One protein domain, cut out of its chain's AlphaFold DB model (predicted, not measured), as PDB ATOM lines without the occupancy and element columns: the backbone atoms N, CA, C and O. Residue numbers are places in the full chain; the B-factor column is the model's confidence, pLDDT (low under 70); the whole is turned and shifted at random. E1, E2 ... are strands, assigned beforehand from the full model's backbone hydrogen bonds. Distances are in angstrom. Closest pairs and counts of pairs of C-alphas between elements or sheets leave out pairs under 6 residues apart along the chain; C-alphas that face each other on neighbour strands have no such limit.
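Overview. This is residues 420 to 471 and 482 to 574 of the 574 residues of an uncharacterized protein of Zetaproteobacteria bacterium CG2_30_46_52 (UniProt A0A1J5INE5). What does this model look like? It is an elongated sandwich of two strongly twisted sheets, E1, E4, E5, E9 facing E8, E10, E11, with two small hairpins, E2 with E3 and E6 with E7, at one end of its length. What is it built of? The printed part has 145 residues, no named helix and eleven strands, E1 to E11 in order along the chain; the class is all strand, with 62 residues, under half, in named elements. Both sheets, in the orders E1 - E4 - E5 - E9 and E8 - E10 - E11, are antiparallel. How spread out is it? It is compact, with a radius of gyration of the C-alphas of 16.5 A and spans of 55 by 30 by 24 A.

Along the chain. Where do the strands before the cut lie? E1 is residues 420 to 423, from C-alpha 420 at (108.561, 182.834, 210.280), E2 is 428 to 430 and E3 is 436 to 438. E4, residues 441 to 450, is 27.5 A long and E5, 456 to 464, 26.6 A. Which come after it? E6 is residues 492 to 494, E7 is 504 to 506, E8 is 510 to 515 at 16.9 A, and E9 is 531 to 537 at 16.2 A. E10, 546 to 554, is 26.2 A long, and E11, 569 to 573, ends with C-alpha 573 at (97.315, 189.800, 204.744).

Arrangement. How is the sheet with E1 paired? N 422 and O 441 of E1 and E4 are 2.8 A apart, within hydrogen-bond range, as are N 444 and O 461 of the hairpin E4 and E5 at 2.8 A and N 460 and O 532 of E5 and E9 at 2.9 A. And the other sheet? N 513 and O 551 of E8 and E10 are 2.9 A apart and N 548 and O 571 of the hairpin E10 and E11 2.8 A. How do the sheets stand? They are face to face, with their strands at 32 degrees; the closest C-alphas of E8 and E9 are those of Val 512 and Tyr 532, 6.9 A. What of the small hairpins? N 429 and O 437 of E2 and E3 are 2.9 A apart, and N 493 and O 505 of E6 and E7 2.8 A; E3 runs on into E4 at 27 degrees.

Size, cuts and confidence. How large is it? The two C-alphas farthest apart, Gly 499 and Ala 543, are 56.5 A apart. Is there a cut? Residues 472 to 481 are not printed, and C-alphas 471 and 482 are 13.1 A apart. Which links are long, and where is confidence low? E8 to E9 and E10 to E11 are long links; mean pLDDT of the printed part is 81.0, and 27 residues are under 70, among them 468 to 471 and 516 to 521.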
ATOM      1  N   ASP A 420     108.243 184.257 210.334       80.88
ATOM      2  CA  ASP A 420     108.561 182.834 210.280       80.88
ATOM      3  C   ASP A 420     110.054 182.610 209.983       80.88
ATOM      4  O   ASP A 420     110.789 183.520 209.571       80.88
ATOM      5  N   ARG A 421     110.511 181.390 210.269       87.25
ATOM      6  CA  ARG A 421     111.907 180.963 210.266       87.25
ATOM      7  C   ARG A 421     112.169 179.964 209.152       87.25
ATOM      8  O   ARG A 421     111.599 178.867 209.116       87.25
ATOM      9  N   LEU A 422     113.118 180.324 208.303       90.94
ATOM     10  CA  LEU A 422     113.591 179.515 207.193       90.94
ATOM     11  C   LEU A 422     115.057 179.120 207.390       90.94
ATOM     12  O   LEU A 422     115.824 179.866 207.989       90.94
ATOM     13  N   ASN A 423     115.471 177.975 206.859       92.06
ATOM     14  CA  ASN A 423     116.870 177.559 206.829       92.06
ATOM     15  C   ASN A 423     117.181 176.688 205.604       92.06
ATOM     16  O   ASN A 423     116.289 176.289 204.857       92.06
ATOM     17  N   SER A 424     118.455 176.381 205.385       90.88
ATOM     18  CA  SER A 424     118.879 175.391 204.397       90.88
ATOM     19  C   SER A 424     119.991 174.530 204.970       90.88
ATOM     20  O   SER A 424     120.910 175.038 205.601       90.88
ATOM     21  N   ALA A 425     119.955 173.224 204.702       90.00
ATOM     22  CA  ALA A 425     121.037 172.316 205.082       90.00
ATOM     23  C   ALA A 425     122.380 172.655 204.402       90.00
ATOM     24  O   ALA A 425     123.427 172.229 204.881       90.00
ATOM     25  N   ASN A 426     122.344 173.416 203.304       90.38
ATOM     26  CA  ASN A 426     123.529 173.826 202.550       90.38
ATOM     27  C   ASN A 426     124.132 175.153 203.033       90.38
ATOM     28  O   ASN A 426     125.236 175.489 202.617       90.38
ATOM     29  N   ASP A 427     123.427 175.903 203.883       90.38
ATOM     30  CA  ASP A 427     123.949 177.113 204.514       90.38
ATOM     31  C   ASP A 427     124.023 176.885 206.021       90.38
ATOM     32  O   ASP A 427     123.008 176.820 206.717       90.38
ATOM     33  N   THR A 428     125.241 176.690 206.518       90.88
ATOM     34  CA  THR A 428     125.479 176.292 207.905       90.88
ATOM     35  C   THR A 428     126.323 177.316 208.633       90.88
ATOM     36  O   THR A 428     127.123 178.048 208.053       90.88
ATOM     37  N   TRP A 429     126.151 177.346 209.945       90.81
ATOM     38  CA  TRP A 429     126.895 178.199 210.854       90.81
ATOM     39  C   TRP A 429     127.027 177.499 212.198       90.81
ATOM     40  O   TRP A 429     126.349 176.503 212.461       90.81
ATOM     41  N   THR A 430     127.882 178.015 213.072       88.00
ATOM     42  CA  THR A 430     127.947 177.500 214.440       88.00
ATOM     43  C   THR A 430     127.055 178.316 215.367       88.00
ATOM     44  O   THR A 430     127.295 179.508 215.560       88.00
ATOM     45  N   ASN A 431     126.062 177.674 215.981       83.06
ATOM     46  CA  ASN A 431     125.149 178.323 216.923       83.06
ATOM     47  C   ASN A 431     125.803 178.603 218.292       83.06
ATOM     48  O   ASN A 431     126.969 178.280 218.523       83.06
ATOM     49  N   MET A 432     125.021 179.159 219.225       74.31
ATOM     50  CA  MET A 432     125.457 179.450 220.601       74.31
ATOM     51  C   MET A 432     125.966 178.234 221.382       74.31
ATOM     52  O   MET A 432     126.760 178.391 222.301       74.31
ATOM     53  N   MET A 433     125.505 177.028 221.040       77.12
ATOM     54  CA  MET A 433     125.917 175.792 221.714       77.12
ATOM     55  C   MET A 433     127.217 175.219 221.130       77.12
ATOM     56  O   MET A 433     127.605 174.105 221.465       77.12
ATOM     57  N   GLY A 434     127.873 175.938 220.213       79.69
ATOM     58  CA  GLY A 434     129.076 175.448 219.540       79.69
ATOM     59  C   GLY A 434     128.805 174.356 218.513       79.69
ATOM     60  O   GLY A 434     129.743 173.725 218.039       79.69
ATOM     61  N   MET A 435     127.543 174.144 218.131       85.25
ATOM     62  CA  MET A 435     127.167 173.133 217.147       85.25
ATOM     63  C   MET A 435     127.051 173.751 215.757       85.25
ATOM     64  O   MET A 435     126.452 174.816 215.604       85.25
ATOM     65  N   THR A 436     127.567 173.066 214.738       90.25
ATOM     66  CA  THR A 436     127.303 173.414 213.336       90.25
ATOM     67  C   THR A 436     125.887 172.985 212.962       90.25
ATOM     68  O   THR A 436     125.535 171.813 213.071       90.25
ATOM     69  N   THR A 437     125.067 173.939 212.540       90.75
ATOM     70  CA  THR A 437     123.642 173.758 212.230       90.75
ATOM     71  C   THR A 437     123.255 174.629 211.027       90.75
ATOM     72  O   THR A 437     123.964 175.598 210.733       90.75
ATOM     73  N   PRO A 438     122.170 174.299 210.299       91.88
ATOM     74  CA  PRO A 438     121.564 175.200 209.324       91.88
ATOM     75  C   PRO A 438     121.350 176.613 209.882       91.88
ATOM     76  O   PRO A 438     120.871 176.793 211.008       91.88
ATOM     77  N   ARG A 439     121.685 177.637 209.094       91.19
ATOM     78  CA  ARG A 439     121.456 179.029 209.482       91.19
ATOM     79  C   ARG A 439     119.972 179.364 209.453       91.19
ATOM     80  O   ARG A 439     119.288 179.133 208.462       91.19
ATOM     81  N   GLU A 440     119.488 179.933 210.555       91.44
ATOM     82  CA  GLU A 440     118.116 180.418 210.669       91.44
ATOM     83  C   GLU A 440     118.007 181.843 210.108       91.44
ATOM     84  O   GLU A 440     118.653 182.777 210.593       91.44
ATOM     85  N   TYR A 441     117.149 182.013 209.111       91.88
ATOM     86  CA  TYR A 441     116.696 183.287 208.573       91.88
ATOM     87  C   TYR A 441     115.295 183.590 209.085       91.88
ATOM     88  O   TYR A 441     114.435 182.715 209.121       91.88
ATOM     89  N   ARG A 442     115.055 184.843 209.457       90.56
ATOM     90  CA  ARG A 442     113.775 185.350 209.954       90.56
ATOM     91  C   ARG A 442     113.220 186.326 208.941       90.56
ATOM     92  O   ARG A 442     113.863 187.341 208.665       90.56
ATOM     93  N   VAL A 443     112.046 186.014 208.409       89.44
ATOM     94  CA  VAL A 443     111.327 186.875 207.467       89.44
ATOM     95  C   VAL A 443     110.175 187.523 208.208       89.44
ATOM     96  O   VAL A 443     109.307 186.827 208.725       89.44
ATOM     97  N   TRP A 444     110.187 188.847 208.257       86.56
ATOM     98  CA  TRP A 444     109.214 189.678 208.945       86.56
ATOM     99  C   TRP A 444     108.310 190.349 207.920       86.56
ATOM    100  O   TRP A 444     108.810 191.044 207.033       86.56
ATOM    101  N   LEU A 445     106.993 190.190 208.049       81.56
ATOM    102  CA  LEU A 445     106.061 191.009 207.281       81.56
ATOM    103  C   LEU A 445     106.075 192.421 207.879       81.56
ATOM    104  O   LEU A 445     105.639 192.618 209.011       81.56
ATOM    105  N   LYS A 446     106.637 193.388 207.144       80.94
ATOM    106  CA  LYS A 446     106.818 194.758 207.633       80.94
ATOM    107  C   LYS A 446     105.534 195.554 207.444       80.94
ATOM    108  O   LYS A 446     104.926 195.939 208.432       80.94
ATOM    109  N   ASP A 447     105.146 195.793 206.192       80.12
ATOM    110  CA  ASP A 447     104.021 196.664 205.833       80.12
ATOM    111  C   ASP A 447     103.322 196.174 204.558       80.12
ATOM    112  O   ASP A 447     103.966 195.667 203.634       80.12
ATOM    113  N   ILE A 448     102.006 196.394 204.493       79.69
ATOM    114  CA  ILE A 448     101.184 196.279 203.284       79.69
ATOM    115  C   ILE A 448     100.430 197.599 203.123       79.69
ATOM    116  O   ILE A 448      99.660 197.985 204.001       79.69
ATOM    117  N   THR A 449     100.637 198.305 202.013       80.75
ATOM    118  CA  THR A 449     100.007 199.613 201.770       80.75
ATOM    119  C   THR A 449      99.316 199.647 200.418       80.75
ATOM    120  O   THR A 449      99.915 199.274 199.414       80.75
ATOM    121  N   VAL A 450      98.081 200.149 200.363       80.88
ATOM    122  CA  VAL A 450      97.388 200.399 199.090       80.88
ATOM    123  C   VAL A 450      98.133 201.497 198.334       80.88
ATOM    124  O   VAL A 450      98.371 202.579 198.872       80.88
ATOM    125  N   ASN A 451      98.508 201.230 197.089       77.44
ATOM    126  CA  ASN A 451      99.142 202.223 196.237       77.44
ATOM    127  C   ASN A 451      98.099 203.057 195.481       77.44
ATOM    128  O   ASN A 451      96.938 202.672 195.334       77.44
ATOM    129  N   GLY A 452      98.519 204.214 194.961       68.12
ATOM    130  CA  GLY A 452      97.624 205.162 194.282       68.12
ATOM    131  C   GLY A 452      96.935 204.628 193.015       68.12
ATOM    132  O   GLY A 452      96.042 205.290 192.498       68.12
ATOM    133  N   ALA A 453      97.323 203.444 192.524       72.19
ATOM    134  CA  ALA A 453      96.728 202.772 191.370       72.19
ATOM    135  C   ALA A 453      95.769 201.622 191.756       72.19
ATOM    136  O   ALA A 453      95.287 200.913 190.874       72.19
ATOM    137  N   GLY A 454      95.493 201.418 193.051       69.19
ATOM    138  CA  GLY A 454      94.613 200.355 193.558       69.19
ATOM    139  C   GLY A 454      95.283 198.984 193.731       69.19
ATOM    140  O   GLY A 454      94.609 198.025 194.103       69.19
ATOM    141  N   GLY A 455      96.591 198.876 193.479       77.75
ATOM    142  CA  GLY A 455      97.409 197.717 193.850       77.75
ATOM    143  C   GLY A 455      97.931 197.827 195.284       77.75
ATOM    144  O   GLY A 455      97.669 198.813 195.970       77.75
ATOM    145  N   HIS A 456      98.691 196.833 195.744       83.00
ATOM    146  CA  HIS A 456      99.257 196.831 197.096       83.00
ATOM    147  C   HIS A 456     100.780 196.752 197.051       83.00
ATOM    148  O   HIS A 456     101.358 195.899 196.385       83.00
ATOM    149  N   ASP A 457     101.438 197.638 197.776       84.69
ATOM    150  CA  ASP A 457     102.866 197.568 198.025       84.69
ATOM    151  C   ASP A 457     103.096 196.698 199.259       84.69
ATOM    152  O   ASP A 457     102.508 196.949 200.309       84.69
ATOM    153  N   VAL A 458     103.951 195.684 199.138       83.94
ATOM    154  CA  VAL A 458     104.284 194.765 200.234       83.94
ATOM    155  C   VAL A 458     105.760 194.903 200.552       83.94
ATOM    156  O   VAL A 458     106.593 194.824 199.647       83.94
ATOM    157  N   THR A 459     106.081 195.082 201.831       85.69
ATOM    158  CA  THR A 459     107.458 195.149 202.323       85.69
ATOM    159  C   THR A 459     107.699 194.061 203.358       85.69
ATOM    160  O   THR A 459     106.891 193.868 204.269       85.69
ATOM    161  N   VAL A 460     108.832 193.376 203.241       88.19
ATOM    162  CA  VAL A 460     109.325 192.428 204.245       88.19
ATOM    163  C   VAL A 460     110.731 192.802 204.679       88.19
ATOM    164  O   VAL A 460     111.481 193.418 203.921       88.19
ATOM    165  N   PHE A 461     111.097 192.401 205.888       90.38
ATOM    166  CA  PHE A 461     112.450 192.525 206.411       90.38
ATOM    167  C   PHE A 461     113.034 191.137 206.660       90.38
ATOM    168  O   PHE A 461     112.357 190.263 207.202       90.38
ATOM    169  N   VAL A 462     114.287 190.917 206.263       92.50
ATOM    170  CA  VAL A 462     114.983 189.644 206.471       92.50
ATOM    171  C   VAL A 462     116.179 189.863 207.385       92.50
ATOM    172  O   VAL A 462     117.008 190.741 207.156       92.50
ATOM    173  N   SER A 463     116.282 189.026 208.411       92.69
ATOM    174  CA  SER A 463     117.401 189.013 209.357       92.69
ATOM    175  C   SER A 463     117.884 187.590 209.597       92.69
ATOM    176  O   SER A 463     117.182 186.624 209.299       92.69
ATOM    177  N   THR A 464     119.080 187.440 210.146       92.06
ATOM    178  CA  THR A 464     119.606 186.140 210.572       92.06
ATOM    179  C   THR A 464     120.361 186.281 211.879       92.06
ATOM    180  O   THR A 464     120.742 187.384 212.247       92.06
ATOM    181  N   GLN A 465     120.569 185.178 212.591       88.00
ATOM    182  CA  GLN A 465     121.452 185.164 213.750       88.00
ATOM    183  C   GLN A 465     122.914 185.163 213.304       88.00
ATOM    184  O   GLN A 465     123.303 184.439 212.383       88.00
ATOM    185  N   ASN A 466     123.730 185.958 213.991       85.38
ATOM    186  CA  ASN A 466     125.167 186.004 213.782       85.38
ATOM    187  C   ASN A 466     125.916 186.178 215.112       85.38
ATOM    188  O   ASN A 466     125.395 186.751 216.069       85.38
ATOM    189  N   MET A 467     127.141 185.653 215.186       76.88
ATOM    190  CA  MET A 467     127.978 185.713 216.388       76.88
ATOM    191  C   MET A 467     129.458 185.735 216.008       76.88
ATOM    192  O   MET A 467     129.980 184.730 215.530       76.88
ATOM    193  N   ALA A 468     130.127 186.860 216.268       67.31
ATOM    194  CA  ALA A 468     131.545 187.057 215.948       67.31
ATOM    195  C   ALA A 468     132.485 186.262 216.866       67.31
ATOM    196  O   ALA A 468     133.491 185.725 216.412       67.31
ATOM    197  N   ASN A 469     132.159 186.141 218.157       61.69
ATOM    198  CA  ASN A 469     133.048 185.513 219.127       61.69
ATOM    199  C   ASN A 469     132.306 184.494 219.998       61.69
ATOM    200  O   ASN A 469     131.270 184.790 220.592       61.69
ATOM    201  N   MET A 470     132.857 183.285 220.095       54.78
ATOM    202  CA  MET A 470     132.569 182.392 221.209       54.78
ATOM    203  C   MET A 470     133.892 182.070 221.879       54.78
ATOM    204  O   MET A 470     134.642 181.222 221.394       54.78
ATOM    205  N   ALA A 471     134.180 182.723 222.998       48.50
ATOM    206  CA  ALA A 471     135.224 182.245 223.885       48.50
ATOM    207  C   ALA A 471     134.731 180.930 224.515       48.50
ATOM    208  O   ALA A 471     134.113 180.915 225.570       48.50
ATOM    209  N   MET A 482     124.506 187.903 220.994       73.69
ATOM    210  CA  MET A 482     123.915 187.455 219.740       73.69
ATOM    211  C   MET A 482     123.474 188.689 218.950       73.69
ATOM    212  O   MET A 482     122.676 189.485 219.451       73.69
ATOM    213  N   SER A 483     123.984 188.842 217.729       82.12
ATOM    214  CA  SER A 483     123.547 189.889 216.814       82.12
ATOM    215  C   SER A 483     122.571 189.324 215.792       82.12
ATOM    216  O   SER A 483     122.561 188.127 215.487       82.12
ATOM    217  N   PHE A 484     121.722 190.203 215.275       88.31
ATOM    218  CA  PHE A 484     120.691 189.848 214.311       88.31
ATOM    219  C   PHE A 484     120.789 190.735 213.066       88.31
ATOM    220  O   PHE A 484     119.890 191.548 212.826       88.31
ATOM    221  N   PRO A 485     121.891 190.652 212.298       88.50
ATOM    222  CA  PRO A 485     122.084 191.517 211.147       88.50
ATOM    223  C   PRO A 485     120.962 191.361 210.116       88.50
ATOM    224  O   PRO A 485     120.436 190.266 209.878       88.50
ATOM    225  N   ALA A 486     120.648 192.483 209.474       90.00
ATOM    226  CA  ALA A 486     119.871 192.540 208.248       90.00
ATOM    227  C   ALA A 486     120.541 191.698 207.148       90.00
ATOM    228  O   ALA A 486     121.764 191.679 207.023       90.00
ATOM    229  N   VAL A 487     119.745 191.002 206.338       91.50
ATOM    230  CA  VAL A 487     120.236 190.081 205.303       91.50
ATOM    231  C   VAL A 487     120.051 190.709 203.930       91.50
ATOM    232  O   VAL A 487     118.922 190.906 203.485       91.50
ATOM    233  N   TYR A 488     121.159 191.001 203.252       91.06
ATOM    234  CA  TYR A 488     121.217 191.533 201.889       91.06
ATOM    235  C   TYR A 488     122.544 191.135 201.220       91.06
ATOM    236  O   TYR A 488     123.467 190.662 201.886       91.06
ATOM    237  N   ALA A 489     122.643 191.287 199.898       90.12
ATOM    238  CA  ALA A 489     123.860 190.949 199.163       90.12
ATOM    239  C   ALA A 489     125.014 191.878 199.583       90.12
ATOM    240  O   ALA A 489     124.849 193.091 199.664       90.12
ATOM    241  N   GLY A 490     126.181 191.307 199.869       88.69
ATOM    242  CA  GLY A 490     127.346 191.996 200.424       88.69
ATOM    243  C   GLY A 490     127.412 192.000 201.955       88.69
ATOM    244  O   GLY A 490     128.474 192.296 202.503       88.69
ATOM    245  N   GLN A 491     126.338 191.621 202.662       89.75
ATOM    246  CA  GLN A 491     126.377 191.487 204.121       89.75
ATOM    247  C   GLN A 491     127.417 190.439 204.523       89.75
ATOM    248  O   GLN A 491     127.414 189.319 204.014       89.75
ATOM    249  N   THR A 492     128.280 190.792 205.476       90.75
ATOM    250  CA  THR A 492     129.267 189.864 206.039       90.75
ATOM    251  C   THR A 492     128.683 189.140 207.248       90.75
ATOM    252  O   THR A 492     128.116 189.773 208.144       90.75
ATOM    253  N   LEU A 493     128.805 187.816 207.257       91.00
ATOM    254  CA  LEU A 493     128.335 186.909 208.301       91.00
ATOM    255  C   LEU A 493     129.457 185.960 208.732       91.00
ATOM    256  O   LEU A 493     130.456 185.802 208.033       91.00
ATOM    257  N   GLU A 494     129.265 185.298 209.870       90.88
ATOM    258  CA  GLU A 494     130.214 184.327 210.417       90.88
ATOM    259  C   GLU A 494     129.800 182.903 210.080       90.88
ATOM    260  O   GLU A 494     128.686 182.483 210.408       90.88
ATOM    261  N   GLY A 495     130.691 182.147 209.445       89.19
ATOM    262  CA  GLY A 495     130.469 180.759 209.054       89.19
ATOM    263  C   GLY A 495     130.593 179.745 210.202       89.19
ATOM    264  O   GLY A 495     130.634 180.102 211.388       89.19
ATOM    265  N   PRO A 496     130.638 178.442 209.870       88.50
ATOM    266  CA  PRO A 496     130.932 177.381 210.827       88.50
ATOM    267  C   PRO A 496     132.328 177.535 211.439       88.50
ATOM    268  O   PRO A 496     133.266 177.948 210.758       88.50
ATOM    269  N   LEU A 497     132.482 177.146 212.705       86.31
ATOM    270  CA  LEU A 497     133.779 177.082 213.373       86.31
ATOM    271  C   LEU A 497     134.756 176.219 212.568       86.31
ATOM    272  O   LEU A 497     134.496 175.050 212.280       86.31
ATOM    273  N   SER A 498     135.914 176.801 212.274       82.81
ATOM    274  CA  SER A 498     137.081 176.124 211.723       82.81
ATOM    275  C   SER A 498     138.221 176.265 212.730       82.81
ATOM    276  O   SER A 498     138.819 177.334 212.895       82.81
ATOM    277  N   GLY A 499     138.468 175.198 213.496       80.12
ATOM    278  CA  GLY A 499     139.343 175.247 214.669       80.12
ATOM    279  C   GLY A 499     138.766 176.150 215.766       80.12
ATOM    280  O   GLY A 499     137.630 175.959 216.190       80.12
ATOM    281  N   MET A 500     139.547 177.138 216.215       75.81
ATOM    282  CA  MET A 500     139.112 178.164 217.183       75.81
ATOM    283  C   MET A 500     138.653 179.470 216.512       75.81
ATOM    284  O   MET A 500     138.427 180.462 217.198       75.81
ATOM    285  N   SER A 501     138.548 179.495 215.181       75.44
ATOM    286  CA  SER A 501     138.192 180.693 214.414       75.44
ATOM    287  C   SER A 501     136.855 180.531 213.699       75.44
ATOM    288  O   SER A 501     136.504 179.432 213.260       75.44
ATOM    289  N   ARG A 502     136.117 181.633 213.570       79.94
ATOM    290  CA  ARG A 502     134.944 181.730 212.701       79.94
ATOM    291  C   ARG A 502     135.370 182.475 211.437       79.94
ATOM    292  O   ARG A 502     135.806 183.618 211.543       79.94
ATOM    293  N   PRO A 503     135.376 181.819 210.268       86.75
ATOM    294  CA  PRO A 503     135.654 182.509 209.026       86.75
ATOM    295  C   PRO A 503     134.456 183.388 208.671       86.75
ATOM    296  O   PRO A 503     133.315 182.917 208.647       86.75
ATOM    297  N   THR A 504     134.730 184.642 208.341       89.38
ATOM    298  CA  THR A 504     133.729 185.526 207.759       89.38
ATOM    299  C   THR A 504     133.481 185.155 206.299       89.38
ATOM    300  O   THR A 504     134.384 184.717 205.581       89.38
ATOM    301  N   TYR A 505     132.250 185.345 205.837       88.38
ATOM    302  CA  TYR A 505     131.901 185.289 204.421       88.38
ATOM    303  C   TYR A 505     130.878 186.372 204.092       88.38
ATOM    304  O   TYR A 505     130.060 186.750 204.933       88.38
ATOM    305  N   SER A 506     130.933 186.887 202.869       92.50
ATOM    306  CA  SER A 506     129.965 187.860 202.370       92.50
ATOM    307  C   SER A 506     128.899 187.150 201.549       92.50
ATOM    308  O   SER A 506     129.232 186.348 200.675       92.50
ATOM    309  N   LEU A 507     127.632 187.469 201.803       91.94
ATOM    310  CA  LEU A 507     126.516 186.967 201.006       91.94
ATOM    311  C   LEU A 507     126.655 187.460 199.564       91.94
ATOM    312  O   LEU A 507     126.704 188.665 199.324       91.94
ATOM    313  N   ALA A 508     126.707 186.556 198.592       91.44
ATOM    314  CA  ALA A 508     126.832 186.914 197.181       91.44
ATOM    315  C   ALA A 508     125.488 187.345 196.578       91.44
ATOM    316  O   ALA A 508     125.436 188.233 195.728       91.44
ATOM    317  N   SER A 509     124.388 186.723 197.009       91.06
ATOM    318  CA  SER A 509     123.047 187.002 196.498       91.06
ATOM    319  C   SER A 509     121.969 186.737 197.543       91.06
ATOM    320  O   SER A 509     122.019 185.751 198.273       91.06
ATOM    321  N   VAL A 510     120.953 187.599 197.566       90.06
ATOM    322  CA  VAL A 510     119.714 187.365 198.310       90.06
ATOM    323  C   VAL A 510     118.543 187.749 197.418       90.06
ATOM    324  O   VAL A 510     118.531 188.841 196.851       90.06
ATOM    325  N   ALA A 511     117.568 186.857 197.290       89.75
ATOM    326  CA  ALA A 511     116.351 187.090 196.534       89.75
ATOM    327  C   ALA A 511     115.131 186.710 197.371       89.75
ATOM    328  O   ALA A 511     115.071 185.625 197.952       89.75
ATOM    329  N   VAL A 512     114.145 187.601 197.388       87.50
ATOM    330  CA  VAL A 512     112.832 187.347 197.977       87.50
ATOM    331  C   VAL A 512     111.805 187.391 196.859       87.50
ATOM    332  O   VAL A 512     111.727 188.371 196.115       87.50
ATOM    333  N   THR A 513     111.028 186.324 196.726       87.75
ATOM    334  CA  THR A 513     109.899 186.268 195.799       87.75
ATOM    335  C   THR A 513     108.613 186.154 196.586       87.75
ATOM    336  O   THR A 513     108.526 185.334 197.498       87.75
ATOM    337  N   ILE A 514     107.619 186.949 196.211       84.62
ATOM    338  CA  ILE A 514     106.277 186.882 196.778       84.62
ATOM    339  C   ILE A 514     105.296 186.412 195.713       84.62
ATOM    340  O   ILE A 514     105.347 186.851 194.562       84.62
ATOM    341  N   ASN A 515     104.399 185.523 196.100       79.12
ATOM    342  CA  ASN A 515     103.272 185.100 195.302       79.12
ATOM    343  C   ASN A 515     101.993 185.533 196.026       79.12
ATOM    344  O   ASN A 515     101.703 185.076 197.130       79.12
ATOM    345  N   GLY A 516     101.267 186.477 195.426       66.44
ATOM    346  CA  GLY A 516      99.882 186.748 195.812       66.44
ATOM    347  C   GLY A 516      98.957 185.709 195.177       66.44
ATOM    348  O   GLY A 516      99.406 184.772 194.529       66.44
ATOM    349  N   SER A 517      97.647 185.915 195.240       58.47
ATOM    350  CA  SER A 517      96.643 185.104 194.525       58.47
ATOM    351  C   SER A 517      96.765 185.121 192.978       58.47
ATOM    352  O   SER A 517      95.938 184.526 192.285       58.47
ATOM    353  N   ALA A 518      97.786 185.781 192.418       51.59
ATOM    354  CA  ALA A 518      98.155 185.747 191.004       51.59
ATOM    355  C   ALA A 518      99.137 184.592 190.705       51.59
ATOM    356  O   ALA A 518      99.907 184.181 191.558       51.59
ATOM    357  N   ALA A 519      99.142 184.058 189.480       51.72
ATOM    358  CA  ALA A 519      99.859 182.818 189.146       51.72
ATOM    359  C   ALA A 519     101.392 182.944 188.970       51.72
ATOM    360  O   ALA A 519     102.055 181.933 188.737       51.72
ATOM    361  N   THR A 520     101.967 184.151 189.032       60.44
ATOM    362  CA  THR A 520     103.400 184.384 188.778       60.44
ATOM    363  C   THR A 520     104.080 185.065 189.968       60.44
ATOM    364  O   THR A 520     103.707 186.200 190.283       60.44
ATOM    365  N   PRO A 521     105.113 184.443 190.572       64.19
ATOM    366  CA  PRO A 521     105.909 185.062 191.626       64.19
ATOM    367  C   PRO A 521     106.556 186.369 191.163       64.19
ATOM    368  O   PRO A 521     107.107 186.449 190.063       64.19
ATOM    369  N   VAL A 522     106.531 187.382 192.026       73.94
ATOM    370  CA  VAL A 522     107.175 188.676 191.794       73.94
ATOM    371  C   VAL A 522     108.432 188.760 192.653       73.94
ATOM    372  O   VAL A 522     108.380 188.545 193.864       73.94
ATOM    373  N   MET A 523     109.572 189.070 192.032       72.75
ATOM    374  CA  MET A 523     110.813 189.347 192.757       72.75
ATOM    375  C   MET A 523     110.718 190.718 193.428       72.75
ATOM    376  O   MET A 523     110.367 191.711 192.789       72.75
ATOM    377  N   MET A 524     111.040 190.774 194.714       72.50
ATOM    378  CA  MET A 524     111.106 192.022 195.460       72.50
ATOM    379  C   MET A 524     112.373 192.799 195.115       72.50
ATOM    380  O   MET A 524     113.462 192.230 195.049       72.50
ATOM    381  N   GLY A 525     112.239 194.115 194.947       62.72
ATOM    382  CA  GLY A 525     113.387 195.009 194.871       62.72
ATOM    383  C   GLY A 525     114.120 195.017 196.211       62.72
ATOM    384  O   GLY A 525     113.497 195.242 197.251       62.72
ATOM    385  N   MET A 526     115.426 194.749 196.181       65.62
ATOM    386  CA  MET A 526     116.291 194.832 197.355       65.62
ATOM    387  C   MET A 526     116.570 196.298 197.680       65.62
ATOM    388  O   MET A 526     117.028 197.060 196.828       65.62
ATOM    389  N   MET A 527     116.355 196.671 198.935       63.78
ATOM    390  CA  MET A 527     117.045 197.800 199.542       63.78
ATOM    391  C   MET A 527     118.279 197.228 200.245       63.78
ATOM    392  O   MET A 527     118.200 196.160 200.855       63.78
ATOM    393  N   ASN A 528     119.430 197.904 200.179       68.56
ATOM    394  CA  ASN A 528     120.663 197.487 200.874       68.56
ATOM    395  C   ASN A 528     120.543 197.635 202.409       68.56
ATOM    396  O   ASN A 528     121.484 198.047 203.067       68.56
ATOM    397  N   THR A 529     119.366 197.359 202.968       74.38
ATOM    398  CA  THR A 529     118.941 197.569 204.353       74.38
ATOM    399  C   THR A 529     118.358 196.293 204.975       74.38
ATOM    400  O   THR A 529     117.926 196.309 206.126       74.38
ATOM    401  N   GLY A 530     118.319 195.190 204.212       83.81
ATOM    402  CA  GLY A 530     117.599 193.954 204.547       83.81
ATOM    403  C   GLY A 530     116.090 194.028 204.327       83.81
ATOM    404  O   GLY A 530     115.384 193.065 204.628       83.81
ATOM    405  N   GLU A 531     115.591 195.149 203.806       88.62
ATOM    406  CA  GLU A 531     114.203 195.302 203.403       88.62
ATOM    407  C   GLU A 531     114.015 194.993 201.915       88.62
ATOM    408  O   GLU A 531     114.812 195.374 201.056       88.62
ATOM    409  N   TYR A 532     112.912 194.321 201.614       88.88
ATOM    410  CA  TYR A 532     112.544 193.883 200.277       88.88
ATOM    411  C   TYR A 532     111.130 194.360 199.995       88.88
ATOM    412  O   TYR A 532     110.237 194.143 200.817       88.88
ATOM    413  N   LYS A 533     110.920 195.017 198.849       87.50
ATOM    414  CA  LYS A 533     109.628 195.612 198.487       87.50
ATOM    415  C   LYS A 533     109.135 195.138 197.119       87.50
ATOM    416  O   LYS A 533     109.878 195.179 196.140       87.50
ATOM    417  N   VAL A 534     107.862 194.751 197.032       86.19
ATOM    418  CA  VAL A 534     107.104 194.723 195.767       86.19
ATOM    419  C   VAL A 534     106.210 195.953 195.717       86.19
ATOM    420  O   VAL A 534     105.556 196.283 196.704       86.19
ATOM    421  N   VAL A 535     106.163 196.610 194.559       82.62
ATOM    422  CA  VAL A 535     105.233 197.707 194.276       82.62
ATOM    423  C   VAL A 535     104.095 197.176 193.410       82.62
ATOM    424  O   VAL A 535     104.347 196.562 192.375       82.62
ATOM    425  N   GLY A 536     102.852 197.422 193.822       79.12
ATOM    426  CA  GLY A 536     101.666 197.074 193.033       79.12
ATOM    427  C   GLY A 536     101.418 195.582 192.835       79.12
ATOM    428  O   GLY A 536     101.006 195.172 191.751       79.12
ATOM    429  N   LEU A 537     101.616 194.779 193.882       81.50
ATOM    430  CA  LEU A 537     101.176 193.389 193.915       81.50
ATOM    431  C   LEU A 537      99.668 193.317 193.630       81.50
ATOM    432  O   LEU A 537      98.849 193.943 194.313       81.50
ATOM    433  N   ALA A 538      99.312 192.564 192.591       76.06
ATOM    434  CA  ALA A 538      97.930 192.321 192.202       76.06
ATOM    435  C   ALA A 538      97.298 191.204 193.052       76.06
ATOM    436  O   ALA A 538      97.998 190.350 193.594       76.06
ATOM    437  N   GLY A 539      95.964 191.187 193.132       72.19
ATOM    438  CA  GLY A 539      95.205 190.106 193.779       72.19
ATOM    439  C   GLY A 539      94.959 190.275 195.283       72.19
ATOM    440  O   GLY A 539      94.193 189.503 195.858       72.19
ATOM    441  N   LEU A 540      95.535 191.304 195.907       74.88
ATOM    442  CA  LEU A 540      95.163 191.742 197.251       74.88
ATOM    443  C   LEU A 540      93.967 192.702 197.181       74.88
ATOM    444  O   LEU A 540      93.932 193.597 196.334       74.88
ATOM    445  N   THR A 541      92.987 192.517 198.066       70.06
ATOM    446  CA  THR A 541      91.825 193.407 198.207       70.06
ATOM    447  C   THR A 541      91.526 193.607 199.684       70.06
ATOM    448  O   THR A 541      91.628 192.654 200.444       70.06
ATOM    449  N   SER A 542      91.049 194.786 200.078       67.94
ATOM    450  CA  SER A 542      90.642 195.063 201.465       67.94
ATOM    451  C   SER A 542      89.325 194.384 201.886       67.94
ATOM    452  O   SER A 542      88.785 194.696 202.942       67.94
ATOM    453  N   ALA A 543      88.733 193.548 201.024       66.56
ATOM    454  CA  ALA A 543      87.418 192.942 201.239       66.56
ATOM    455  C   ALA A 543      87.488 191.551 201.892       66.56
ATOM    456  O   ALA A 543      86.479 191.082 202.418       66.56
ATOM    457  N   ALA A 544      88.644 190.886 201.837       68.56
ATOM    458  CA  ALA A 544      88.866 189.583 202.446       68.56
ATOM    459  C   ALA A 544      90.364 189.363 202.713       68.56
ATOM    460  O   ALA A 544      91.174 189.775 201.875       68.56
ATOM    461  N   PRO A 545      90.725 188.652 203.798       69.81
ATOM    462  CA  PRO A 545      92.104 188.262 204.039       69.81
ATOM    463  C   PRO A 545      92.657 187.438 202.876       69.81
ATOM    464  O   PRO A 545      91.968 186.568 202.334       69.81
ATOM    465  N   ALA A 546      93.907 187.689 202.501       72.06
ATOM    466  CA  ALA A 546      94.574 186.994 201.404       72.06
ATOM    467  C   ALA A 546      95.872 186.342 201.880       72.06
ATOM    468  O   ALA A 546      96.589 186.898 202.708       72.06
ATOM    469  N   THR A 547      96.200 185.168 201.343       78.50
ATOM    470  CA  THR A 547      97.470 184.504 201.649       78.50
ATOM    471  C   THR A 547      98.589 185.064 200.777       78.50
ATOM    472  O   THR A 547      98.460 185.142 199.554       78.50
ATOM    473  N   LEU A 548      99.683 185.453 201.421       80.38
ATOM    474  CA  LEU A 548     100.940 185.856 200.813       80.38
ATOM    475  C   LEU A 548     101.963 184.747 200.990       80.38
ATOM    476  O   LEU A 548     102.364 184.454 202.113       80.38
ATOM    477  N   ASP A 549     102.410 184.186 199.876       85.88
ATOM    478  CA  ASP A 549     103.399 183.119 199.840       85.88
ATOM    479  C   ASP A 549     104.783 183.700 199.531       85.88
ATOM    480  O   ASP A 549     105.025 184.217 198.442       85.88
ATOM    481  N   ILE A 550     105.705 183.637 200.488       87.25
ATOM    482  CA  ILE A 550     107.050 184.210 200.377       87.25
ATOM    483  C   ILE A 550     108.097 183.098 200.317       87.25
ATOM    484  O   ILE A 550     108.145 182.225 201.180       87.25
ATOM    485  N   THR A 551     108.991 183.169 199.332       90.94
ATOM    486  CA  THR A 551     110.172 182.304 199.209       90.94
ATOM    487  C   THR A 551     111.440 183.147 199.314       90.94
ATOM    488  O   THR A 551     111.576 184.173 198.645       90.94
ATOM    489  N   LEU A 552     112.381 182.695 200.144       92.56
ATOM    490  CA  LEU A 552     113.700 183.300 200.330       92.56
ATOM    491  C   LEU A 552     114.769 182.413 199.688       92.56
ATOM    492  O   LEU A 552     114.821 181.210 199.942       92.56
ATOM    493  N   THR A 553     115.651 183.018 198.898       93.25
ATOM    494  CA  THR A 553     116.850 182.377 198.345       93.25
ATOM    495  C   THR A 553     118.088 183.161 198.769       93.25
ATOM    496  O   THR A 553     118.132 184.373 198.569       93.25
ATOM    497  N   VAL A 554     119.096 182.485 199.319       93.06
ATOM    498  CA  VAL A 554     120.399 183.082 199.675       93.06
ATOM    499  C   VAL A 554     121.503 182.249 199.042       93.06
ATOM    500  O   VAL A 554     121.521 181.031 199.207       93.06
ATOM    501  N   ASP A 555     122.403 182.887 198.297       93.00
ATOM    502  CA  ASP A 555     123.544 182.235 197.634       93.00
ATOM    503  C   ASP A 555     123.140 181.003 196.808       93.00
ATOM    504  O   ASP A 555     123.779 179.954 196.829       93.00
ATOM    505  N   GLY A 556     122.018 181.129 196.092       90.88
ATOM    506  CA  GLY A 556     121.435 180.064 195.271       90.88
ATOM    507  C   GLY A 556     120.683 178.976 196.048       90.88
ATOM    508  O   GLY A 556     120.075 178.103 195.430       90.88
ATOM    509  N   ASN A 557     120.666 179.024 197.383       91.62
ATOM    510  CA  ASN A 557     119.939 178.076 198.223       91.62
ATOM    511  C   ASN A 557     118.527 178.575 198.522       91.62
ATOM    512  O   ASN A 557     118.352 179.596 199.187       91.62
ATOM    513  N   VAL A 558     117.518 177.821 198.081       91.81
ATOM    514  CA  VAL A 558     116.121 178.050 198.473       91.81
ATOM    515  C   VAL A 558     115.936 177.610 199.921       91.81
ATOM    516  O   VAL A 558     116.147 176.438 200.255       91.81
ATOM    517  N   MET A 559     115.544 178.550 200.773       92.75
ATOM    518  CA  MET A 559     115.353 178.320 202.199       92.75
ATOM    519  C   MET A 559     114.005 177.647 202.472       92.75
ATOM    520  O   MET A 559     113.045 177.816 201.721       92.75
ATOM    521  N   LYS A 560     113.936 176.859 203.545       89.88
ATOM    522  CA  LYS A 560     112.809 175.987 203.885       89.88
ATOM    523  C   LYS A 560     112.347 176.184 205.322       89.88
ATOM    524  O   LYS A 560     113.159 176.476 206.193       89.88
ATOM    525  N   THR A 561     111.059 175.978 205.583       82.50
ATOM    526  CA  THR A 561     110.490 176.062 206.932       82.50
ATOM    527  C   THR A 561     111.112 175.033 207.862       82.50
ATOM    528  O   THR A 561     111.286 173.859 207.515       82.50
ATOM    529  N   THR A 562     111.375 175.471 209.091       69.31
ATOM    530  CA  THR A 562     112.014 174.647 210.129       69.31
ATOM    531  C   THR A 562     111.186 173.396 210.481       69.31
ATOM    532  O   THR A 562     111.744 172.383 210.889       69.31
ATOM    533  N   ALA A 563     109.861 173.445 210.289       61.84
ATOM    534  CA  ALA A 563     108.926 172.382 210.665       61.84
ATOM    535  C   ALA A 563     108.557 171.389 209.541       61.84
ATOM    536  O   ALA A 563     107.892 170.397 209.831       61.84
ATOM    537  N   GLY A 564     108.925 171.624 208.270       56.59
ATOM    538  CA  GLY A 564     108.295 170.851 207.186       56.59
ATOM    539  C   GLY A 564     108.928 170.862 205.798       56.59
ATOM    540  O   GLY A 564     108.269 170.414 204.868       56.59
ATOM    541  N   ASN A 565     110.169 171.330 205.617       68.69
ATOM    542  CA  ASN A 565     110.838 171.382 204.302       68.69
ATOM    543  C   ASN A 565     110.111 172.225 203.225       68.69
ATOM    544  O   ASN A 565     110.497 172.164 202.053       68.69
ATOM    545  N   ASN A 566     109.101 173.022 203.588       79.31
ATOM    546  CA  ASN A 566     108.363 173.853 202.637       79.31
ATOM    547  C   ASN A 566     109.203 175.072 202.259       79.31
ATOM    548  O   ASN A 566     109.690 175.775 203.136       79.31
ATOM    549  N   ALA A 567     109.343 175.347 200.965       80.00
ATOM    550  CA  ALA A 567     110.096 176.495 200.449       80.00
ATOM    551  C   ALA A 567     109.327 177.833 200.521       80.00
ATOM    552  O   ALA A 567     109.784 178.847 199.989       80.00
ATOM    553  N   THR A 568     108.148 177.826 201.137       81.31
ATOM    554  CA  THR A 568     107.195 178.932 201.102       81.31
ATOM    555  C   THR A 568     106.683 179.219 202.507       81.31
ATOM    556  O   THR A 568     106.280 178.299 203.220       81.31
ATOM    557  N   LEU A 569     106.711 180.497 202.880       79.69
ATOM    558  CA  LEU A 569     106.081 181.060 204.069       79.69
ATOM    559  C   LEU A 569     104.729 181.643 203.695       79.69
ATOM    560  O   LEU A 569     104.680 182.490 202.810       79.69
ATOM    561  N   SER A 570     103.667 181.250 204.388       77.00
ATOM    562  CA  SER A 570     102.327 181.777 204.136       77.00
ATOM    563  C   SER A 570     101.934 182.761 205.235       77.00
ATOM    564  O   SER A 570     101.799 182.379 206.396       77.00
ATOM    565  N   PHE A 571     101.730 184.022 204.866       74.06
ATOM    566  CA  PHE A 571     101.217 185.073 205.745       74.06
ATOM    567  C   PHE A 571      99.776 185.406 205.372       74.06
ATOM    568  O   PHE A 571      99.437 185.434 204.191       74.06
ATOM    569  N   THR A 572      98.932 185.705 206.355       69.62
ATOM    570  CA  THR A 572      97.594 186.249 206.093       69.62
ATOM    571  C   THR A 572      97.687 187.770 206.064       69.62
ATOM    572  O   THR A 572      97.927 188.396 207.094       69.62
ATOM    573  N   ALA A 573      97.526 188.366 204.884       64.75
ATOM    574  CA  ALA A 573      97.315 189.800 204.744       64.75
ATOM    575  C   ALA A 573      95.897 190.140 205.247       64.75
ATOM    576  O   ALA A 573      94.956 189.491 204.777       64.75
ATOM    577  N   PRO A 574      95.748 191.079 206.200       57.09
ATOM    578  CA  PRO A 574      94.454 191.456 206.770       57.09
ATOM    579  C   PRO A 574      93.530 192.173 205.782       57.09
ATOM    580  O   PRO A 574      94.039 192.821 204.836       57.09
TER     581      PRO A 574